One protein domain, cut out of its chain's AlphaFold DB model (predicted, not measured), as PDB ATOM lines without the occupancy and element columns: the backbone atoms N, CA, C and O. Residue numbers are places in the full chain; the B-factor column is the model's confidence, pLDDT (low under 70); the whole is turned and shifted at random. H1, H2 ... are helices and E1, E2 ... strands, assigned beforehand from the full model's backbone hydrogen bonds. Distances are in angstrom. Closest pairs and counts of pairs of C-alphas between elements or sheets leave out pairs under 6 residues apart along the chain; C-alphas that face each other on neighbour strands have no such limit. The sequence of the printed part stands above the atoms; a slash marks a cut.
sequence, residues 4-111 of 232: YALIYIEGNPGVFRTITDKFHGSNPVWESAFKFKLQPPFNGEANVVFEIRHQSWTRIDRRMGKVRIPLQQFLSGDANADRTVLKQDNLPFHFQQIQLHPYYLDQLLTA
ATOM      1  N   TYR A   4      -8.483 -44.046  74.095       96.56
ATOM      2  CA  TYR A   4      -9.649 -43.639  74.869       96.56
ATOM      3  C   TYR A   4      -9.594 -42.130  75.127       96.56
ATOM      4  O   TYR A   4      -8.519 -41.521  75.086       96.56
ATOM      5  N   ALA A   5     -10.748 -41.533  75.404       96.94
ATOM      6  CA  ALA A   5     -10.870 -40.133  75.768       96.94
ATOM      7  C   ALA A   5     -11.026 -39.991  77.287       96.94
ATOM      8  O   ALA A   5     -11.777 -40.729  77.932       96.94
ATOM      9  N   LEU A   6     -10.307 -39.028  77.850       97.50
ATOM     10  CA  LEU A   6     -10.532 -38.477  79.176       97.50
ATOM     11  C   LEU A   6     -11.189 -37.117  79.027       97.50
ATOM     12  O   LEU A   6     -10.720 -36.274  78.264       97.50
ATOM     13  N   ILE A   7     -12.257 -36.913  79.781       97.81
ATOM     14  CA  ILE A   7     -13.004 -35.668  79.807       97.81
ATOM     15  C   ILE A   7     -13.067 -35.225  81.262       97.81
ATOM     16  O   ILE A   7     -13.408 -36.022  82.134       97.81
ATOM     17  N   TYR A   8     -12.695 -33.987  81.549       96.88
ATOM     18  CA  TYR A   8     -12.750 -33.434  82.903       96.88
ATOM     19  C   TYR A   8     -12.884 -31.919  82.863       96.88
ATOM     20  O   TYR A   8     -12.620 -31.294  81.839       96.88
ATOM     21  N   ILE A   9     -13.295 -31.323  83.977       96.06
ATOM     22  CA  ILE A   9     -13.390 -29.867  84.126       96.06
ATOM     23  C   ILE A   9     -12.276 -29.430  85.073       96.06
ATOM     24  O   ILE A   9     -12.133 -29.996  86.155       96.06
ATOM     25  N   GLU A  10     -11.458 -28.458  84.673       94.81
ATOM     26  CA  GLU A  10     -10.374 -27.953  85.525       94.81
ATOM     27  C   GLU A  10     -10.940 -27.414  86.850       94.81
ATOM     28  O   GLU A  10     -11.894 -26.640  86.864       94.81
ATOM     29  N   GLY A  11     -10.376 -27.869  87.975       91.62
ATOM     30  CA  GLY A  11     -10.875 -27.551  89.318       91.62
ATOM     31  C   GLY A  11     -12.031 -28.434  89.811       91.62
ATOM     32  O   GLY A  11     -12.411 -28.320  90.971       91.62
ATOM     33  N   ASN A  12     -12.566 -29.343  88.985       92.06
ATOM     34  CA  ASN A  12     -13.558 -30.337  89.401       92.06
ATOM     35  C   ASN A  12     -12.888 -31.718  89.576       92.06
ATOM     36  O   ASN A  12     -12.143 -32.141  88.690       92.06
ATOM     37  N   PRO A  13     -13.144 -32.455  90.673       91.75
ATOM     38  CA  PRO A  13     -12.570 -33.789  90.878       91.75
ATOM     39  C   PRO A  13     -13.131 -34.857  89.923       91.75
ATOM     40  O   PRO A  13     -12.553 -35.936  89.794       91.75
ATOM     41  N   GLY A  14     -14.263 -34.593  89.265       93.81
ATOM     42  CA  GLY A  14     -14.886 -35.519  88.331       93.81
ATOM     43  C   GLY A  14     -14.062 -35.702  87.056       93.81
ATOM     44  O   GLY A  14     -13.816 -34.748  86.319       93.81
ATOM     45  N   VAL A  15     -13.715 -36.954  86.753       96.50
ATOM     46  CA  VAL A  15     -13.104 -37.362  85.482       96.50
ATOM     47  C   VAL A  15     -13.991 -38.420  84.842       96.50
ATOM     48  O   VAL A  15     -14.307 -39.438  85.454       96.50
ATOM     49  N   PHE A  16     -14.376 -38.189  83.595       97.12
ATOM     50  CA  PHE A  16     -15.063 -39.160  82.762       97.12
ATOM     51  C   PHE A  16     -14.065 -39.822  81.812       97.12
ATOM     52  O   PHE A  16     -13.226 -39.154  81.206       97.12
ATOM     53  N   ARG A  17     -14.159 -41.142  81.670       96.94
ATOM     54  CA  ARG A  17     -13.298 -41.936  80.794       96.94
ATOM     55  C   ARG A  17     -14.161 -42.776  79.863       96.94
ATOM     56  O   ARG A  17     -14.997 -43.536  80.343       96.94
ATOM     57  N   THR A  18     -13.929 -42.676  78.555       96.62
ATOM     58  CA  THR A  18     -14.591 -43.560  77.586       96.62
ATOM     59  C   THR A  18     -13.999 -44.965  77.620       96.62
ATOM     60  O   THR A  18     -12.876 -45.190  78.089       96.62
ATOM     61  N   ILE A  19     -14.751 -45.932  77.094       95.19
ATOM     62  CA  ILE A  19     -14.212 -47.264  76.827       95.19
ATOM     63  C   ILE A  19     -13.064 -47.182  75.815       95.19
ATOM     64  O   ILE A  19     -13.061 -46.360  74.899       95.19
ATOM     65  N   THR A  20     -12.073 -48.052  75.980       93.44
ATOM     66  CA  THR A  20     -10.977 -48.169  75.021       93.44
ATOM     67  C   THR A  20     -11.489 -48.752  73.710       93.44
ATOM     68  O   THR A  20     -12.013 -49.867  73.699       93.44
ATOM     69  N   ASP A  21     -11.253 -48.052  72.603       90.81
ATOM     70  CA  ASP A  21     -11.526 -48.588  71.276       90.81
ATOM     71  C   ASP A  21     -10.402 -49.547  70.869       90.81
ATOM     72  O   ASP A  21      -9.221 -49.188  70.865       90.81
ATOM     73  N   LYS A  22     -10.752 -50.801  70.582       89.88
ATOM     74  CA  LYS A  22      -9.791 -51.831  70.163       89.88
ATOM     75  C   LYS A  22      -9.843 -52.116  68.664       89.88
ATOM     76  O   LYS A  22      -8.907 -52.739  68.168       89.88
ATOM     77  N   PHE A  23     -10.899 -51.696  67.967       85.56
ATOM     78  CA  PHE A  23     -11.253 -52.242  66.656       85.56
ATOM     79  C   PHE A  23     -11.194 -51.211  65.526       85.56
ATOM     80  O   PHE A  23     -10.894 -51.591  64.400       85.56
ATOM     81  N   HIS A  24     -11.370 -49.916  65.803       84.06
ATOM     82  CA  HIS A  24     -11.478 -48.902  64.738       84.06
ATOM     83  C   HIS A  24     -10.150 -48.224  64.356       84.06
ATOM     84  O   HIS A  24     -10.122 -47.229  63.631       84.06
ATOM     85  N   GLY A  25      -9.017 -48.774  64.804       82.06
ATOM     86  CA  GLY A  25      -7.690 -48.387  64.320       82.06
ATOM     87  C   GLY A  25      -7.356 -46.904  64.532       82.06
ATOM     88  O   GLY A  25      -7.080 -46.484  65.658       82.06
ATOM     89  N   SER A  26      -7.285 -46.145  63.433       84.69
ATOM     90  CA  SER A  26      -6.950 -44.715  63.394       84.69
ATOM     91  C   SER A  26      -8.148 -43.781  63.589       84.69
ATOM     92  O   SER A  26      -7.917 -42.608  63.875       84.69
ATOM     93  N   ASN A  27      -9.384 -44.277  63.475       90.38
ATOM     94  CA  ASN A  27     -10.607 -43.477  63.569       90.38
ATOM     95  C   ASN A  27     -11.539 -44.017  64.668       90.38
ATOM     96  O   ASN A  27     -12.557 -44.638  64.362       90.38
ATOM     97  N   PRO A  28     -11.157 -43.871  65.948       91.81
ATOM     98  CA  PRO A  28     -11.950 -44.393  67.048       91.81
ATOM     99  C   PRO A  28     -13.285 -43.662  67.197       91.81
ATOM    100  O   PRO A  28     -13.343 -42.436  67.090       91.81
ATOM    101  N   VAL A  29     -14.342 -44.413  67.506       92.44
ATOM    102  CA  VAL A  29     -15.691 -43.873  67.731       92.44
ATOM    103  C   VAL A  29     -16.138 -44.222  69.148       92.44
ATOM    104  O   VAL A  29     -16.155 -45.388  69.540       92.44
ATOM    105  N   TRP A  30     -16.504 -43.203  69.929       91.12
ATOM    106  CA  TRP A  30     -16.996 -43.363  71.300       91.12
ATOM    107  C   TRP A  30     -18.417 -42.810  71.416       91.12
ATOM    108  O   TRP A  30     -18.614 -41.619  71.639       91.12
ATOM    109  N   GLU A  31     -19.416 -43.682  71.297       91.75
ATOM    110  CA  GLU A  31     -20.836 -43.341  71.470       91.75
ATOM    111  C   GLU A  31     -21.198 -43.278  72.962       91.75
ATOM    112  O   GLU A  31     -21.973 -44.073  73.487       91.75
ATOM    113  N   SER A  32     -20.549 -42.380  73.703       90.19
ATOM    114  CA  SER A  32     -20.710 -42.273  75.154       90.19
ATOM    115  C   SER A  32     -21.158 -40.877  75.560       90.19
ATOM    116  O   SER A  32     -20.420 -39.904  75.404       90.19
ATOM    117  N   ALA A  33     -22.354 -40.790  76.139       91.88
ATOM    118  CA  ALA A  33     -22.805 -39.588  76.827       91.88
ATOM    119  C   ALA A  33     -22.090 -39.452  78.181       91.88
ATOM    120  O   ALA A  33     -21.823 -40.445  78.861       91.88
ATOM    121  N   PHE A  34     -21.816 -38.219  78.599       92.00
ATOM    122  CA  PHE A  34     -21.217 -37.928  79.900       92.00
ATOM    123  C   PHE A  34     -21.941 -36.774  80.591       92.00
ATOM    124  O   PHE A  34     -22.559 -35.928  79.949       92.00
ATOM    125  N   LYS A  35     -21.873 -36.745  81.925       92.94
ATOM    126  CA  LYS A  35     -22.515 -35.720  82.750       92.94
ATOM    127  C   LYS A  35     -21.588 -35.322  83.887       92.94
ATOM    128  O   LYS A  35     -21.143 -36.175  84.650       92.94
ATOM    129  N   PHE A  36     -21.353 -34.023  84.026       92.44
ATOM    130  CA  PHE A  36     -20.642 -33.454  85.166       92.44
ATOM    131  C   PHE A  36     -21.630 -32.745  86.086       92.44
ATOM    132  O   PHE A  36     -22.551 -32.074  85.624       92.44
ATOM    133  N   LYS A  37     -21.438 -32.895  87.398       90.75
ATOM    134  CA  LYS A  37     -22.119 -32.067  88.396       90.75
ATOM    135  C   LYS A  37     -21.185 -30.917  88.757       90.75
ATOM    136  O   LYS A  37     -20.081 -31.149  89.250       90.75
ATOM    137  N   LEU A  38     -21.623 -29.692  88.488       89.69
ATOM    138  CA  LEU A  38     -20.925 -28.481  88.904       89.69
ATOM    139  C   LEU A  38     -21.426 -28.094  90.296       89.69
ATOM    140  O   LEU A  38     -22.634 -27.977  90.499       89.69
ATOM    141  N   GLN A  39     -20.514 -27.935  91.252       84.69
ATOM    142  CA  GLN A  39     -20.845 -27.445  92.590       84.69
ATOM    143  C   GLN A  39     -20.484 -25.956  92.686       84.69
ATOM    144  O   GLN A  39     -19.370 -25.590  92.305       84.69
ATOM    145  N   PRO A  40     -21.394 -25.088  93.161       81.94
ATOM    146  CA  PRO A  40     -21.068 -23.701  93.467       81.94
ATOM    147  C   PRO A  40     -20.067 -23.583  94.636       81.94
ATOM    148  O   PRO A  40     -20.123 -24.407  95.550       81.94
ATOM    149  N   PRO A  41     -19.221 -22.536  94.666       81.12
ATOM    150  CA  PRO A  41     -18.987 -21.579  93.587       81.12
ATOM    151  C   PRO A  41     -18.120 -22.218  92.494       81.12
ATOM    152  O   PRO A  41     -16.992 -22.635  92.747       81.12
ATOM    153  N   PHE A  42     -18.633 -22.300  91.263       76.12
ATOM    154  CA  PHE A  42     -17.817 -22.751  90.140       76.12
ATOM    155  C   PHE A  42     -17.062 -21.548  89.582       76.12
ATOM    156  O   PHE A  42     -17.643 -20.484  89.371       76.12
ATOM    157  N   ASN A  43     -15.758 -21.705  89.357       77.56
ATOM    158  CA  ASN A  43     -14.988 -20.664  88.696       77.56
ATOM    159  C   ASN A  43     -15.471 -20.565  87.241       77.56
ATOM    160  O   ASN A  43     -15.341 -21.522  86.475       77.56
ATOM    161  N   GLY A  44     -16.042 -19.418  86.868       79.31
ATOM    162  CA  GLY A  44     -16.498 -19.152  85.504       79.31
ATOM    163  C   GLY A  44     -15.377 -19.237  84.464       79.31
ATOM    164  O   GLY A  44     -15.672 -19.337  83.281       79.31
ATOM    165  N   GLU A  45     -14.114 -19.237  84.886       90.19
ATOM    166  CA  GLU A  45     -12.932 -19.370  84.027       90.19
ATOM    167  C   GLU A  45     -12.470 -20.826  83.829       90.19
ATOM    168  O   GLU A  45     -11.448 -21.074  83.188       90.19
ATOM    169  N   ALA A  46     -13.188 -21.813  84.378       93.75
ATOM    170  CA  ALA A  46     -12.826 -23.218  84.216       93.75
ATOM    171  C   ALA A  46     -12.869 -23.656  82.740       93.75
ATOM    172  O   ALA A  46     -13.705 -23.197  81.962       93.75
ATOM    173  N   ASN A  47     -12.011 -24.609  82.367       95.69
ATOM    174  CA  ASN A  47     -12.031 -25.241  81.047       95.69
ATOM    175  C   ASN A  47     -12.551 -26.675  81.142       95.69
ATOM    176  O   ASN A  47     -12.151 -27.429  82.031       95.69
ATOM    177  N   VAL A  48     -13.378 -27.078  80.179       96.19
ATOM    178  CA  VAL A  48     -13.611 -28.492  79.879       96.19
ATOM    179  C   VAL A  48     -12.432 -28.984  79.049       96.19
ATOM    180  O   VAL A  48     -12.044 -28.379  78.047       96.19
ATOM    181  N   VAL A  49     -11.835 -30.081  79.486       97.50
ATOM    182  CA  VAL A  49     -10.642 -30.660  78.889       97.50
ATOM    183  C   VAL A  49     -10.987 -31.987  78.252       97.50
ATOM    184  O   VAL A  49     -11.531 -32.868  78.911       97.50
ATOM    185  N   PHE A  50     -10.588 -32.137  76.992       97.56
ATOM    186  CA  PHE A  50     -10.650 -33.381  76.235       97.56
ATOM    187  C   PHE A  50      -9.226 -33.866  76.000       97.56
ATOM    188  O   PHE A  50      -8.435 -33.199  75.335       97.56
ATOM    189  N   GLU A  51      -8.868 -35.013  76.562       97.88
ATOM    190  CA  GLU A  51      -7.534 -35.592  76.440       97.88
ATOM    191  C   GLU A  51      -7.624 -36.995  75.845       97.88
ATOM    192  O   GLU A  51      -8.218 -37.896  76.431       97.88
ATOM    193  N   ILE A  52      -7.002 -37.197  74.684       96.69
ATOM    194  CA  ILE A  52      -6.914 -38.515  74.059       96.69
ATOM    195  C   ILE A  52      -5.660 -39.210  74.572       96.69
ATOM    196  O   ILE A  52      -4.547 -38.671  74.499       96.69
ATOM    197  N   ARG A  53      -5.832 -40.429  75.074       96.81
ATOM    198  CA  ARG A  53      -4.749 -41.286  75.551       96.81
ATOM    199  C   ARG A  53      -4.759 -42.618  74.836       96.81
ATOM    200  O   ARG A  53      -5.796 -43.105  74.403       96.81
ATOM    201  N   HIS A  54      -3.587 -43.225  74.750       94.50
ATOM    202  CA  HIS A  54      -3.421 -44.595  74.311       94.50
ATOM    203  C   HIS A  54      -3.160 -45.486  75.523       94.50
ATOM    204  O   HIS A  54      -2.178 -45.285  76.239       94.50
ATOM    205  N   GLN A  55      -4.021 -46.486  75.713       94.56
ATOM    206  CA  GLN A  55      -3.825 -47.514  76.723       94.56
ATOM    207  C   GLN A  55      -2.600 -48.366  76.382       94.56
ATOM    208  O   GLN A  55      -2.631 -49.131  75.410       94.56
ATOM    209  N   SER A  56      -1.545 -48.238  77.184       91.88
ATOM    210  CA  SER A  56      -0.333 -49.041  77.033       91.88
ATOM    211  C   SER A  56      -0.390 -50.266  77.936       91.88
ATOM    212  O   SER A  56      -0.930 -50.231  79.039       91.88
ATOM    213  N   TRP A  57       0.217 -51.361  77.487       89.81
ATOM    214  CA  TRP A  57       0.452 -52.521  78.346       89.81
ATOM    215  C   TRP A  57       1.563 -52.253  79.373       89.81
ATOM    216  O   TRP A  57       1.543 -52.779  80.482       89.81
ATOM    217  N   THR A  58       2.525 -51.390  79.035       84.38
ATOM    218  CA  THR A  58       3.753 -51.140  79.812       84.38
ATOM    219  C   THR A  58       3.568 -50.125  80.950       84.38
ATOM    220  O   THR A  58       4.490 -49.399  81.304       84.38
ATOM    221  N   ARG A  59       2.377 -50.118  81.565       80.44
ATOM    222  CA  ARG A  59       1.964 -49.375  82.776       80.44
ATOM    223  C   ARG A  59       1.665 -47.881  82.644       80.44
ATOM    224  O   ARG A  59       0.890 -47.390  83.458       80.44
ATOM    225  N   ILE A  60       2.215 -47.161  81.668       93.38
ATOM    226  CA  ILE A  60       1.939 -45.721  81.518       93.38
ATOM    227  C   ILE A  60       1.188 -45.463  80.219       93.38
ATOM    228  O   ILE A  60       1.712 -45.668  79.123       93.38
ATOM    229  N   ASP A  61      -0.044 -44.981  80.352       95.62
ATOM    230  CA  ASP A  61      -0.850 -44.572  79.210       95.62
ATOM    231  C   ASP A  61      -0.258 -43.319  78.565       95.62
ATOM    232  O   ASP A  61       0.002 -42.306  79.221       95.62
ATOM    233  N   ARG A  62      -0.038 -43.386  77.251       95.25
ATOM    234  CA  ARG A  62       0.615 -42.311  76.503       95.25
ATOM    235  C   ARG A  62      -0.408 -41.250  76.120       95.25
ATOM    236  O   ARG A  62      -1.404 -41.558  75.465       95.25
ATOM    237  N   ARG A  63      -0.137 -39.987  76.455       96.56
ATOM    238  CA  ARG A  63      -0.930 -38.849  75.969       96.56
ATOM    239  C   ARG A  63      -0.721 -38.663  74.469       96.56
ATOM    240  O   ARG A  63       0.417 -38.586  74.010       96.56
ATOM    241  N   MET A  64      -1.819 -38.570  73.730       94.94
ATOM    242  CA  MET A  64      -1.814 -38.360  72.283       94.94
ATOM    243  C   MET A  64      -2.169 -36.927  71.900       94.94
ATOM    244  O   MET A  64      -1.548 -36.363  71.009       94.94
ATOM    245  N   GLY A  65      -3.138 -36.332  72.593       96.38
ATOM    246  CA  GLY A  65      -3.607 -34.979  72.318       96.38
ATOM    247  C   GLY A  65      -4.418 -34.433  73.482       96.38
ATOM    248  O   GLY A  65      -4.922 -35.201  74.304       96.38
ATOM    249  N   LYS A  66      -4.503 -33.106  73.578       97.56
ATOM    250  CA  LYS A  66      -5.255 -32.403  74.617       97.56
ATOM    251  C   LYS A  66      -5.849 -31.125  74.035       97.56
ATOM    252  O   LYS A  66      -5.114 -30.319  73.476       97.56
ATOM    253  N   VAL A  67      -7.150 -30.940  74.219       97.69
ATOM    254  CA  VAL A  67      -7.894 -29.734  73.852       97.69
ATOM    255  C   VAL A  67      -8.545 -29.167  75.109       97.69
ATOM    256  O   VAL A  67      -8.990 -29.913  75.983       97.69
ATOM    257  N   ARG A  68      -8.558 -27.840  75.214       97.44
ATOM    258  CA  ARG A  68      -9.201 -27.090  76.294       97.44
ATOM    259  C   ARG A  68     -10.245 -26.177  75.680       97.44
ATOM    260  O   ARG A  68      -9.931 -25.464  74.732       97.44
ATOM    261  N   ILE A  69     -11.453 -26.212  76.220       95.25
ATOM    262  CA  ILE A  69     -12.564 -25.380  75.773       95.25
ATOM    263  C   ILE A  69     -13.124 -24.669  77.010       95.25
ATOM    264  O   ILE A  69     -13.444 -25.357  77.985       95.25
ATOM    265  N   PRO A  70     -13.242 -23.330  77.012       95.00
ATOM    266  CA  PRO A  70     -13.805 -22.603  78.142       95.00
ATOM    267  C   PRO A  70     -15.197 -23.124  78.494       95.00
ATOM    268  O   PRO A  70     -16.054 -23.264  77.620       95.00
ATOM    269  N   LEU A  71     -15.445 -23.388  79.779       92.56
ATOM    270  CA  LEU A  71     -16.719 -23.924  80.259       92.56
ATOM    271  C   LEU A  71     -17.888 -23.019  79.856       92.56
ATOM    272  O   LEU A  71     -18.946 -23.519  79.484       92.56
ATOM    273  N   GLN A  72     -17.667 -21.701  79.843       91.38
ATOM    274  CA  GLN A  72     -18.655 -20.714  79.408       91.38
ATOM    275  C   GLN A  72     -19.217 -21.007  78.018       91.38
ATOM    276  O   GLN A  72     -20.408 -20.814  77.835       91.38
ATOM    277  N   GLN A  73     -18.427 -21.546  77.080       90.25
ATOM    278  CA  GLN A  73     -18.902 -21.863  75.727       90.25
ATOM    279  C   GLN A  73     -19.945 -22.989  75.708       90.25
ATOM    280  O   GLN A  73     -20.807 -23.019  74.835       90.25
ATOM    281  N   PHE A  74     -19.899 -23.901  76.683       87.19
ATOM    282  CA  PHE A  74     -20.923 -24.937  76.855       87.19
ATOM    283  C   PHE A  74     -22.153 -24.412  77.588       87.19
ATOM    284  O   PHE A  74     -23.254 -24.917  77.387       87.19
ATOM    285  N   LEU A  75     -21.968 -23.409  78.447       85.81
ATOM    286  CA  LEU A  75     -23.052 -22.770  79.189       85.81
ATOM    287  C   LEU A  75     -23.792 -21.715  78.352       85.81
ATOM    288  O   LEU A  75     -24.965 -21.460  78.610       85.81
ATOM    289  N   SER A  76     -23.121 -21.122  77.361       78.12
ATOM    290  CA  SER A  76     -23.628 -20.055  76.494       78.12
ATOM    291  C   SER A  76     -24.352 -20.556  75.243       78.12
ATOM    292  O   SER A  76     -24.721 -19.738  74.406       78.12
ATOM    293  N   GLY A  77     -24.521 -21.872  75.072       63.44
ATOM    294  CA  GLY A  77     -25.252 -22.433  73.933       63.44
ATOM    295  C   GLY A  77     -26.696 -21.924  73.880       63.44
ATOM    296  O   GLY A  77     -27.363 -21.868  74.917       63.44
ATOM    297  N   ASP A  78     -27.159 -21.555  72.677       49.31
ATOM    298  CA  ASP A  78     -28.515 -21.067  72.406       49.31
ATOM    299  C   ASP A  78     -29.558 -21.929  73.121       49.31
ATOM    300  O   ASP A  78     -29.690 -23.129  72.876       49.31
ATOM    301  N   ALA A  79     -30.329 -21.295  74.002       50.00
ATOM    302  CA  ALA A  79     -31.262 -21.925  74.934       50.00
ATOM    303  C   ALA A  79     -32.440 -22.698  74.288       50.00
ATOM    304  O   ALA A  79     -33.349 -23.107  75.011       50.00
ATOM    305  N   ASN A  80     -32.426 -22.910  72.967       44.62
ATOM    306  CA  ASN A  80     -33.491 -23.540  72.184       44.62
ATOM    307  C   ASN A  80     -33.172 -24.951  71.663       44.62
ATOM    308  O   ASN A  80     -34.093 -25.642  71.235       44.62
ATOM    309  N   ALA A  81     -31.922 -25.419  71.716       43.88
ATOM    310  CA  ALA A  81     -31.607 -26.810  71.390       43.88
ATOM    311  C   ALA A  81     -31.751 -27.682  72.649       43.88
ATOM    312  O   ALA A  81     -30.813 -27.865  73.417       43.88
ATOM    313  N   ASP A  82     -32.971 -28.166  72.872       42.72
ATOM    314  CA  ASP A  82     -33.296 -29.296  73.748       42.72
ATOM    315  C   ASP A  82     -32.836 -29.173  75.218       42.72
ATOM    316  O   ASP A  82     -32.105 -29.990  75.785       42.72
ATOM    317  N   ARG A  83     -33.329 -28.125  75.889       42.59
ATOM    318  CA  ARG A  83     -33.386 -28.072  77.354       42.59
ATOM    319  C   ARG A  83     -34.440 -29.071  77.849       42.59
ATOM    320  O   ARG A  83     -35.530 -28.679  78.260       42.59
ATOM    321  N   THR A  84     -34.097 -30.354  77.936       36.91
ATOM    322  CA  THR A  84     -34.765 -31.253  78.892       36.91
ATOM    323  C   THR A  84     -34.286 -30.887  80.301       36.91
ATOM    324  O   THR A  84     -33.503 -31.576  80.952       36.91
ATOM    325  N   VAL A  85     -34.734 -29.724  80.779       34.59
ATOM    326  CA  VAL A  85     -34.701 -29.392  82.199       34.59
ATOM    327  C   VAL A  85     -35.764 -30.273  82.831       34.59
ATOM    328  O   VAL A  85     -36.949 -29.949  82.808       34.59
ATOM    329  N   LEU A  86     -35.347 -31.411  83.383       31.30
ATOM    330  CA  LEU A  86     -36.150 -32.100  84.383       31.30
ATOM    331  C   LEU A  86     -36.307 -31.124  85.555       31.30
ATOM    332  O   LEU A  86     -35.423 -31.011  86.405       31.30
ATOM    333  N   LYS A  87     -37.407 -30.363  85.558       32.66
ATOM    334  CA  LYS A  87     -37.918 -29.712  86.762       32.66
ATOM    335  C   LYS A  87     -38.275 -30.838  87.719       32.66
ATOM    336  O   LYS A  87     -39.327 -31.453  87.606       32.66
ATOM    337  N   GLN A  88     -37.340 -31.169  88.594       33.72
ATOM    338  CA  GLN A  88     -37.628 -31.984  89.752       33.72
ATOM    339  C   GLN A  88     -37.912 -30.993  90.871       33.72
ATOM    340  O   GLN A  88     -36.996 -30.372  91.414       33.72
ATOM    341  N   ASP A  89     -39.198 -30.754  91.108       37.16
ATOM    342  CA  ASP A  89     -39.657 -29.858  92.156       37.16
ATOM    343  C   ASP A  89     -39.092 -30.330  93.513       37.16
ATOM    344  O   ASP A  89     -39.163 -31.512  93.854       37.16
ATOM    345  N   ASN A  90     -38.527 -29.380  94.269       36.62
ATOM    346  CA  ASN A  90     -38.088 -29.474  95.672       36.62
ATOM    347  C   ASN A  90     -36.676 -30.009  96.017       36.62
ATOM    348  O   ASN A  90     -36.537 -30.728  97.003       36.62
ATOM    349  N   LEU A  91     -35.602 -29.570  95.338       36.16
ATOM    350  CA  LEU A  91     -34.234 -29.564  95.914       36.16
ATOM    351  C   LEU A  91     -33.413 -28.330  95.462       36.16
ATOM    352  O   LEU A  91     -33.601 -27.860  94.342       36.16
ATOM    353  N   PRO A  92     -32.467 -27.808  96.278       32.72
ATOM    354  CA  PRO A  92     -31.819 -26.504  96.065       32.72
ATOM    355  C   PRO A  92     -30.671 -26.516  95.032       32.72
ATOM    356  O   PRO A  92     -29.767 -25.686  95.099       32.72
ATOM    357  N   PHE A  93     -30.667 -27.442  94.072       35.03
ATOM    358  CA  PHE A  93     -29.549 -27.604  93.138       35.03
ATOM    359  C   PHE A  93     -29.987 -27.414  91.687       35.03
ATOM    360  O   PHE A  93     -30.831 -28.146  91.172       35.03
ATOM    361  N   HIS A  94     -29.357 -26.460  91.000       39.34
ATOM    362  CA  HIS A  94     -29.461 -26.336  89.551       39.34
ATOM    363  C   HIS A  94     -28.630 -27.426  88.869       39.34
ATOM    364  O   HIS A  94     -27.409 -27.485  89.006       39.34
ATOM    365  N   PHE A  95     -29.302 -28.283  88.105       37.06
ATOM    366  CA  PHE A  95     -28.669 -29.300  87.275       37.06
ATOM    367  C   PHE A  95     -28.566 -28.799  85.834       37.06
ATOM    368  O   PHE A  95     -29.577 -28.475  85.216       37.06
ATOM    369  N   GLN A  96     -27.356 -28.785  85.282       45.69
ATOM    370  CA  GLN A  96     -27.137 -28.600  83.849       45.69
ATOM    371  C   GLN A  96     -26.575 -29.889  83.257       45.69
ATOM    372  O   GLN A  96     -25.604 -30.459  83.756       45.69
ATOM    373  N   GLN A  97     -27.233 -30.381  82.211       43.00
ATOM    374  CA  GLN A  97     -26.746 -31.472  81.382       43.00
ATOM    375  C   GLN A  97     -26.041 -30.851  80.180       43.00
ATOM    376  O   GLN A  97     -26.647 -30.079  79.447       43.00
ATOM    377  N   ILE A  98     -24.762 -31.170  80.002       49.28
ATOM    378  CA  ILE A  98     -23.986 -30.728  78.844       49.28
ATOM    379  C   ILE A  98     -24.044 -31.868  77.827       49.28
ATOM    380  O   ILE A  98     -23.489 -32.936  78.077       49.28
ATOM    381  N   GLN A  99     -24.743 -31.664  76.713       45.69
ATOM    382  CA  GLN A  99     -24.661 -32.547  75.549       45.69
ATOM    383  C   GLN A  99     -23.707 -31.912  74.536       45.69
ATOM    384  O   GLN A  99     -23.833 -30.731  74.217       45.69
ATOM    385  N   LEU A 100     -22.717 -32.670  74.062       43.84
ATOM    386  CA  LEU A 100     -21.800 -32.170  73.042       43.84
ATOM    387  C   LEU A 100     -22.454 -32.197  71.667       43.84
ATOM    388  O   LEU A 100     -22.987 -33.218  71.241       43.84
ATOM    389  N   HIS A 101     -22.312 -31.089  70.946       41.50
ATOM    390  CA  HIS A 101     -22.651 -31.021  69.535       41.50
ATOM    391  C   HIS A 101     -21.660 -31.871  68.701       41.50
ATOM    392  O   HIS A 101     -20.448 -31.762  68.931       41.50
ATOM    393  N   PRO A 102     -22.116 -32.657  67.702       38.22
ATOM    394  CA  PRO A 102     -21.268 -33.542  66.883       38.22
ATOM    395  C   PRO A 102     -20.059 -32.855  66.222       38.22
ATOM    396  O   PRO A 102     -19.020 -33.474  66.011       38.22
ATOM    397  N   TYR A 103     -20.165 -31.549  65.964       37.41
ATOM    398  CA  TYR A 103     -19.115 -30.701  65.381       37.41
ATOM    399  C   TYR A 103     -17.775 -30.729  66.143       37.41
ATOM    400  O   TYR A 103     -16.710 -30.663  65.533       37.41
ATOM    401  N   TYR A 104     -17.799 -30.865  67.471       46.06
ATOM    402  CA  TYR A 104     -16.571 -30.892  68.276       46.06
ATOM    403  C   TYR A 104     -15.825 -32.231  68.187       46.06
ATOM    404  O   TYR A 104     -14.619 -32.280  68.427       46.06
ATOM    405  N   LEU A 105     -16.519 -33.308  67.804       48.03
ATOM    406  CA  LEU A 105     -15.912 -34.621  67.588       48.03
ATOM    407  C   LEU A 105     -15.101 -34.646  66.281       48.03
ATOM    408  O   LEU A 105     -14.016 -35.219  66.233       48.03
ATOM    409  N   ASP A 106     -15.577 -33.944  65.253       42.56
ATOM    410  CA  ASP A 106     -14.935 -33.880  63.935       42.56
ATOM    411  C   ASP A 106     -13.612 -33.082  63.965       42.56
ATOM    412  O   ASP A 106     -12.626 -33.446  63.317       42.56
ATOM    413  N   GLN A 107     -13.522 -32.052  64.821       44.75
ATOM    414  CA  GLN A 107     -12.269 -31.320  65.067       44.75
ATOM    415  C   GLN A 107     -11.195 -32.179  65.754       44.75
ATOM    416  O   GLN A 107     -10.003 -31.976  65.519       44.75
ATOM    417  N   LEU A 108     -11.594 -33.159  66.573       47.41
ATOM    418  CA  LEU A 108     -10.668 -34.102  67.215       47.41
ATOM    419  C   LEU A 108     -10.140 -35.162  66.235       47.41
ATOM    420  O   LEU A 108      -9.020 -35.643  66.412       47.41
ATOM    421  N   LEU A 109     -10.912 -35.503  65.196       46.06
ATOM    422  CA  LEU A 109     -10.561 -36.513  64.190       46.06
ATOM    423  C   LEU A 109      -9.767 -35.934  63.007       46.06
ATOM    424  O   LEU A 109      -8.881 -36.598  62.472       46.06
ATOM    425  N   THR A 110      -9.998 -34.669  62.652       44.72
ATOM    426  CA  THR A 110      -9.336 -33.997  61.514       44.72
ATOM    427  C   THR A 110      -7.845 -33.690  61.763       44.72
ATOM    428  O   THR A 110      -7.098 -33.385  60.835       44.72
ATOM    429  N   ALA A 111      -7.353 -33.843  62.998       38.97
ATOM    430  CA  ALA A 111      -5.963 -33.566  63.372       38.97
ATOM    431  C   ALA A 111      -4.921 -34.593  62.864       38.97
ATOM    432  O   ALA A 111      -3.740 -34.479  63.205       38.97
TER     433      ALA A 111
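What this domain is: This is residues 4 to 111 of the 232 residues of the protein "C2 domain-containing protein" of Tanacetum cinerariifolium (UniProt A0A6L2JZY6). With little regular structure, the domain is a small twisted wall of four antiparallel strands, its order E2 E1 E3 E4, with the loop of residues 18 to 46 over one face and the loop of residues 76 to 102 reaching past one end. Of 108 printed residues, 38 lie in E1 E2 E3 E4 H1 H2, class mixed. It is only just loose, close to compact, radius of gyration of the C-alphas 15.7 A, spanning 49 by 27 by 24 A.

How they stand to each other: E1, residues 4 to 9, and E2, residues 15 to 17, form a hairpin, N 7 and O 16 being 2.8 A apart. E3, residues 47 to 54, is antiparallel to E1, with N 6 and O 51 2.8 A apart. E3 and E4, residues 62 to 70, form a hairpin, with N 50 and O 67 2.9 A apart. H1, residues 71 to 75, and H2, residues 103 to 109, only graze the sheet. The O i to N i+4 pair of H1 is within hydrogen-bond range; in H2 1 of 3 is, beside 3 of 4 O i to N i+3 pairs.

Where its parts are: E1 begins at C-alpha 4 (-9.649, -43.639, 74.869); E4, 24.5 A long, ends at C-alpha 70 (-13.805, -22.603, 78.142).

The domain as a whole: The printed part has no cut; residues 77 to 111 have pLDDT under 70.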